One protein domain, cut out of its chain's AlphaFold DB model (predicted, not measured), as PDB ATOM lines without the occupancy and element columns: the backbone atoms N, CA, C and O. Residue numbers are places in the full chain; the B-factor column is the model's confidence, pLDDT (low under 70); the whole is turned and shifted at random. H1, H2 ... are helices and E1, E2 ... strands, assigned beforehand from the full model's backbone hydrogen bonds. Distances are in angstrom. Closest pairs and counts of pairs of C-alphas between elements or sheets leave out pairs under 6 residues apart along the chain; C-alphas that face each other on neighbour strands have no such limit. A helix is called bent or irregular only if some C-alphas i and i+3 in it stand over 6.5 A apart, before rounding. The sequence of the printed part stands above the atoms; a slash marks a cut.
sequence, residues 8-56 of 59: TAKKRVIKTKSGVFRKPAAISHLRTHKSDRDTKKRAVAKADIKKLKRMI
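AT A GLANCE: This is residues 8 to 56 of the 59 residues of the protein "50S ribosomal protein L35" of Candidatus Berkelbacteria bacterium (UniProt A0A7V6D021). A small, loosely built body holds a two-strand hairpin, E1 and E2, with the short helix H1 at its open end and H2 near E2; a long loop leaves E2, with residues 28 to 36 sticking out, and folds back so that residues 42 to 43 pair antiparallel with residues 21 to 22 of E2. The printed part has 49 residues, with two named helices and two named strands in the order H1, E1, E2, H2. The sheet has the order E1 - E2 and is antiparallel. The class is mixed, helices and strands, with under half of the residues in named elements. The whole is loose, with a radius of gyration of the C-alphas of 12.9 A, and elongated, spanning 37 by 22 by 18 A.

IN THESE COORDINATES: Find C-alpha 8 at (60.545, 105.724, 2.970), where H1, residues 8 to 12, begins; it is 6.6 A long. E1, residues 13 to 16, covers 9.9 A, and E2, residues 19 to 22, covers 10.4 A. H2, residues 46 to 55, runs 15.2 A from C-alpha 46 at (55.228, 94.372, 18.645) to C-alpha 55 at (64.581, 104.052, 11.643). It is neither bent nor irregular, but only just: C-alphas 47 and 50 are 6.5 A apart.

HOW THE PARTS SIT: Look first at the hairpin E1 and E2, antiparallel at 150 degrees, where N 14 and O 21 are 2.9 A apart and N 16 and O 19 are 2.8 A apart, within hydrogen-bond range. H1 and H2 are close but not clearly touching; their closest C-alphas, of Ala 9 and Met 55, are 7.3 A apart. The closest C-alphas of E2 and H2, of Val 20 and Ile 49, are 7.9 A apart. E1 and H2 are apart. In H1 every O i to N i+4 pair is within hydrogen-bond range, in H2 4 of 6.

THE WHOLE: The C-alphas farthest apart, of Thr 32 and Arg 54, are 37.8 A apart. The printed part has no cut. The link from E2 to H2, 23 residues, is long. The mean pLDDT of the printed part is 91.2, and no printed residue is under 70.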
ATOM      1  N   THR A   8      61.421 106.745   3.573       94.50
ATOM      2  CA  THR A   8      60.545 105.724   2.970       94.50
ATOM      3  C   THR A   8      59.754 104.953   4.023       94.50
ATOM      4  O   THR A   8      58.576 104.673   3.811       94.50
ATOM      5  N   ALA A   9      60.355 104.679   5.185       94.25
ATOM      6  CA  ALA A   9      59.650 104.066   6.307       94.25
ATOM      7  C   ALA A   9      58.595 105.027   6.872       94.25
ATOM      8  O   ALA A   9      57.454 104.621   7.088       94.25
ATOM      9  N   LYS A  10      58.938 106.317   7.019       94.75
ATOM     10  CA  LYS A  10      58.007 107.349   7.503       94.75
ATOM     11  C   LYS A  10      56.766 107.490   6.609       94.75
ATOM     12  O   LYS A  10      55.678 107.697   7.123       94.75
ATOM     13  N   LYS A  11      56.900 107.326   5.288       94.62
ATOM     14  CA  LYS A  11      55.761 107.358   4.345       94.62
ATOM     15  C   LYS A  11      54.836 106.135   4.438       94.62
ATOM     16  O   LYS A  11      53.690 106.211   4.010       94.62
ATOM     17  N   ARG A  12      55.323 104.999   4.947       93.50
ATOM     18  CA  ARG A  12      54.590 103.715   4.960       93.50
ATOM     19  C   ARG A  12      53.891 103.417   6.287       93.50
ATOM     20  O   ARG A  12      53.094 102.481   6.351       93.50
ATOM     21  N   VAL A  13      54.202 104.179   7.332       94.88
ATOM     22  CA  VAL A  13      53.778 103.910   8.706       94.88
ATOM     23  C   VAL A  13      53.130 105.151   9.304       94.88
ATOM     24  O   VAL A  13      53.645 106.255   9.158       94.88
ATOM     25  N   ILE A  14      52.003 104.966   9.990       92.75
ATOM     26  CA  ILE A  14      51.234 106.049  10.607       92.75
ATOM     27  C   ILE A  14      51.162 105.796  12.109       92.75
ATOM     28  O   ILE A  14      50.665 104.754  12.541       92.75
ATOM     29  N   LYS A  15      51.653 106.751  12.898       92.38
ATOM     30  CA  LYS A  15      51.499 106.763  14.355       92.38
ATOM     31  C   LYS A  15      50.177 107.444  14.706       92.38
ATOM     32  O   LYS A  15      49.884 108.525  14.206       92.38
ATOM     33  N   THR A  16      49.394 106.809  15.560       90.81
ATOM     34  CA  THR A  16      48.141 107.329  16.123       90.81
ATOM     35  C   THR A  16      48.188 107.195  17.646       90.81
ATOM     36  O   THR A  16      49.111 106.571  18.173       90.81
ATOM     37  N   LYS A  17      47.191 107.734  18.360       88.19
ATOM     38  CA  LYS A  17      47.095 107.585  19.824       88.19
ATOM     39  C   LYS A  17      47.024 106.114  20.264       88.19
ATOM     40  O   LYS A  17      47.568 105.772  21.302       88.19
ATOM     41  N   SER A  18      46.403 105.250  19.456       88.12
ATOM     42  CA  SER A  18      46.232 103.821  19.749       88.12
ATOM     43  C   SER A  18      47.408 102.945  19.310       88.12
ATOM     44  O   SER A  18      47.485 101.785  19.704       88.12
ATOM     45  N   GLY A  19      48.339 103.467  18.505       91.19
ATOM     46  CA  GLY A  19      49.525 102.721  18.094       91.19
ATOM     47  C   GLY A  19      50.016 103.038  16.689       91.19
ATOM     48  O   GLY A  19      49.694 104.067  16.089       91.19
ATOM     49  N   VAL A  20      50.837 102.127  16.172       95.00
ATOM     50  CA  VAL A  20      51.533 102.256  14.892       95.00
ATOM     51  C   VAL A  20      50.861 101.359  13.858       95.00
ATOM     52  O   VAL A  20      50.763 100.154  14.066       95.00
ATOM     53  N   PHE A  21      50.431 101.927  12.731       96.00
ATOM     54  CA  PHE A  21      49.647 101.232  11.710       96.00
ATOM     55  C   PHE A  21      50.306 101.281  10.328       96.00
ATOM     56  O   PHE A  21      50.981 102.251   9.975       96.00
ATOM     57  N   ARG A  22      50.061 100.248   9.515       94.81
ATOM     58  CA  ARG A  22      50.516 100.140   8.120       94.81
ATOM     59  C   ARG A  22      49.428  99.579   7.209       94.81
ATOM     60  O   ARG A  22      48.510  98.898   7.665       94.81
ATOM     61  N   LYS A  23      49.538  99.840   5.906       93.06
ATOM     62  CA  LYS A  23      48.707  99.168   4.899       93.06
ATOM     63  C   LYS A  23      49.176  97.713   4.697       93.06
ATOM     64  O   LYS A  23      50.385  97.475   4.760       93.06
ATOM     65  N   PRO A  24      48.254  96.753   4.486       91.38
ATOM     66  CA  PRO A  24      48.624  95.386   4.141       91.38
ATOM     67  C   PRO A  24      49.397  95.325   2.814       91.38
ATOM     68  O   PRO A  24      49.262  96.201   1.959       91.38
ATOM     69  N   ALA A  25      50.220  94.292   2.650       89.19
ATOM     70  CA  ALA A  25      50.907  94.009   1.391       89.19
ATOM     71  C   ALA A  25      49.990  93.254   0.408       89.19
ATOM     72  O   ALA A  25      48.917  92.795   0.794       89.19
ATOM     73  N   ALA A  26      50.435  93.110  -0.848       86.50
ATOM     74  CA  ALA A  26      49.766  92.313  -1.885       86.50
ATOM     75  C   ALA A  26      48.278  92.668  -2.107       86.50
ATOM     76  O   ALA A  26      47.427  91.790  -2.228       86.50
ATOM     77  N   ILE A  27      47.968  93.972  -2.131       83.50
ATOM     78  CA  ILE A  27      46.613  94.494  -2.396       83.50
ATOM     79  C   ILE A  27      46.417  94.837  -3.881       83.50
ATOM     80  O   ILE A  27      45.293  94.837  -4.369       83.50
ATOM     81  N   SER A  28      47.492  95.171  -4.599       84.81
ATOM     82  CA  SER A  28      47.382  95.843  -5.899       84.81
ATOM     83  C   SER A  28      47.270  94.911  -7.104       84.81
ATOM     84  O   SER A  28      46.542  95.235  -8.031       84.81
ATOM     85  N   HIS A  29      47.970  93.777  -7.112       82.19
ATOM     86  CA  HIS A  29      48.075  92.883  -8.271       82.19
ATOM     87  C   HIS A  29      47.840  91.422  -7.865       82.19
ATOM     88  O   HIS A  29      47.949  91.085  -6.685       82.19
ATOM     89  N   LEU A  30      47.498  90.568  -8.842       87.06
ATOM     90  CA  LEU A  30      47.194  89.135  -8.666       87.06
ATOM     91  C   LEU A  30      45.986  88.854  -7.751       87.06
ATOM     92  O   LEU A  30      46.033  87.990  -6.873       87.06
ATOM     93  N   ARG A  31      44.890  89.595  -7.955       85.75
ATOM     94  CA  ARG A  31      43.661  89.475  -7.148       85.75
ATOM     95  C   ARG A  31      42.733  88.341  -7.592       85.75
ATOM     96  O   ARG A  31      42.005  87.828  -6.758       85.75
ATOM     97  N   THR A  32      42.798  87.924  -8.855       87.38
ATOM     98  CA  THR A  32      41.845  86.994  -9.491       87.38
ATOM     99  C   THR A  32      41.701  85.649  -8.776       87.38
ATOM    100  O   THR A  32      40.617  85.087  -8.741       87.38
ATOM    101  N   HIS A  33      42.774  85.144  -8.158       89.19
ATOM    102  CA  HIS A  33      42.777  83.859  -7.440       89.19
ATOM    103  C   HIS A  33      42.840  84.027  -5.915       89.19
ATOM    104  O   HIS A  33      43.306  83.132  -5.204       89.19
ATOM    105  N   LYS A  34      42.476  85.203  -5.389       86.88
ATOM    106  CA  LYS A  34      42.459  85.487  -3.949       86.88
ATOM    107  C   LYS A  34      41.031  85.806  -3.527       86.88
ATOM    108  O   LYS A  34      40.330  86.521  -4.230       86.88
ATOM    109  N   SER A  35      40.635  85.311  -2.359       89.31
ATOM    110  CA  SER A  35      39.394  85.743  -1.716       89.31
ATOM    111  C   SER A  35      39.420  87.248  -1.458       89.31
ATOM    112  O   SER A  35      40.498  87.855  -1.363       89.31
ATOM    113  N   ASP A  36      38.245  87.840  -1.260       85.88
ATOM    114  CA  ASP A  36      38.162  89.228  -0.827       85.88
ATOM    115  C   ASP A  36      38.944  89.440   0.471       85.88
ATOM    116  O   ASP A  36      38.885  88.655   1.423       85.88
ATOM    117  N   ARG A  37      39.759  90.497   0.479       80.75
ATOM    118  CA  ARG A  37      40.649  90.837   1.589       80.75
ATOM    119  C   ARG A  37      40.375  92.241   2.076       80.75
ATOM    120  O   ARG A  37      40.247  93.178   1.294       80.75
ATOM    121  N   ASP A  38      40.412  92.386   3.393       82.81
ATOM    122  CA  ASP A  38      40.337  93.688   4.035       82.81
ATOM    123  C   ASP A  38      41.582  94.544   3.727       82.81
ATOM    124  O   ASP A  38      42.727  94.135   3.955       82.81
ATOM    125  N   THR A  39      41.340  95.761   3.235       86.19
ATOM    126  CA  THR A  39      42.355  96.763   2.875       86.19
ATOM    127  C   THR A  39      42.557  97.832   3.958       86.19
ATOM    128  O   THR A  39      43.323  98.800   3.770       86.19
ATOM    129  N   LYS A  40      41.893  97.684   5.113       91.06
ATOM    130  CA  LYS A  40      42.078  98.553   6.277       91.06
ATOM    131  C   LYS A  40      43.513  98.479   6.792       91.06
ATOM    132  O   LYS A  40      44.252  97.510   6.605       91.06
ATOM    133  N   LYS A  41      43.940  99.576   7.416       93.25
ATOM    134  CA  LYS A  41      45.263  99.663   8.042       93.25
ATOM    135  C   LYS A  41      45.305  98.697   9.227       93.25
ATOM    136  O   LYS A  41      44.351  98.629   9.994       93.25
ATOM    137  N   ARG A  42      46.418  97.988   9.390       93.12
ATOM    138  CA  ARG A  42      46.634  97.036  10.486       93.12
ATOM    139  C   ARG A  42      47.746  97.520  11.398       93.12
ATOM    140  O   ARG A  42      48.677  98.185  10.933       93.12
ATOM    141  N   ALA A  43      47.640  97.189  12.680       95.06
ATOM    142  CA  ALA A  43      48.681  97.485  13.651       95.06
ATOM    143  C   ALA A  43      49.988  96.776  13.262       95.06
ATOM    144  O   ALA A  43      49.988  95.663  12.728       95.06
ATOM    145  N   VAL A  44      51.112  97.441  13.495       95.12
ATOM    146  CA  VAL A  44      52.433  96.837  13.345       95.12
ATOM    147  C   VAL A  44      52.673  95.879  14.510       95.12
ATOM    148  O   VAL A  44      52.363  96.198  15.656       95.12
ATOM    149  N   ALA A  45      53.241  94.709  14.217       95.06
ATOM    150  CA  ALA A  45      53.560  93.711  15.229       95.06
ATOM    151  C   ALA A  45      54.550  94.267  16.262       95.06
ATOM    152  O   ALA A  45      55.485  94.991  15.915       95.06
ATOM    153  N   LYS A  46      54.391  93.882  17.534       93.62
ATOM    154  CA  LYS A  46      55.228  94.372  18.645       93.62
ATOM    155  C   LYS A  46      56.728  94.163  18.395       93.62
ATOM    156  O   LYS A  46      57.525  95.044  18.712       93.62
ATOM    157  N   ALA A  47      57.092  93.043  17.768       95.88
ATOM    158  CA  ALA A  47      58.470  92.719  17.394       95.88
ATOM    159  C   ALA A  47      59.091  93.753  16.432       95.88
ATOM    160  O   ALA A  47      60.248  94.143  16.592       95.88
ATOM    161  N   ASP A  48      58.303  94.276  15.490       94.19
ATOM    162  CA  ASP A  48      58.769  95.221  14.470       94.19
ATOM    163  C   ASP A  48      58.868  96.666  14.989       94.19
ATOM    164  O   ASP A  48      59.601  97.489  14.426       94.19
ATOM    165  N   ILE A  49      58.173  96.997  16.085       93.50
ATOM    166  CA  ILE A  49      58.141  98.359  16.645       93.50
ATOM    167  C   ILE A  49      59.546  98.825  17.045       93.50
ATOM    168  O   ILE A  49      59.920  99.967  16.765       93.50
ATOM    169  N   LYS A  50      60.360  97.949  17.654       94.31
ATOM    170  CA  LYS A  50      61.738  98.290  18.062       94.31
ATOM    171  C   LYS A  50      62.588  98.695  16.855       94.31
ATOM    172  O   LYS A  50      63.338  99.668  16.928       94.31
ATOM    173  N   LYS A  51      62.436  97.990  15.730       95.19
ATOM    174  CA  LYS A  51      63.134  98.302  14.476       95.19
ATOM    175  C   LYS A  51      62.644  99.621  13.876       95.19
ATOM    176  O   LYS A  51      63.461 100.436  13.455       95.19
ATOM    177  N   LEU A  52      61.335  99.878  13.889       94.75
ATOM    178  CA  LEU A  52      60.774 101.134  13.381       94.75
ATOM    179  C   LEU A  52      61.234 102.360  14.173       94.75
ATOM    180  O   LEU A  52      61.590 103.359  13.554       94.75
ATOM    181  N   LYS A  53      61.298 102.278  15.507       93.12
ATOM    182  CA  LYS A  53      61.794 103.377  16.356       93.12
ATOM    183  C   LYS A  53      63.253 103.741  16.064       93.12
ATOM    184  O   LYS A  53      63.614 104.908  16.137       93.12
ATOM    185  N   ARG A  54      64.081 102.760  15.681       93.81
ATOM    186  CA  ARG A  54      65.468 103.004  15.240       93.81
ATOM    187  C   ARG A  54      65.531 103.738  13.899       93.81
ATOM    188  O   ARG A  54      66.393 104.582  13.708       93.81
ATOM    189  N   MET A  55      64.620 103.427  12.975       94.38
ATOM    190  CA  MET A  55      64.581 104.052  11.643       94.38
ATOM    191  C   MET A  55      63.903 105.428  11.643       94.38
ATOM    192  O   MET A  55      64.210 106.282  10.810       94.38
ATOM    193  N   ILE A  56      62.934 105.634  12.534       94.00
ATOM    194  CA  ILE A  56      62.133 106.852  12.633       94.00
ATOM    195  C   ILE A  56      62.183 107.321  14.092       94.00
ATOM    196  O   ILE A  56      61.332 106.940  14.900       94.00
TER     197      ILE A  56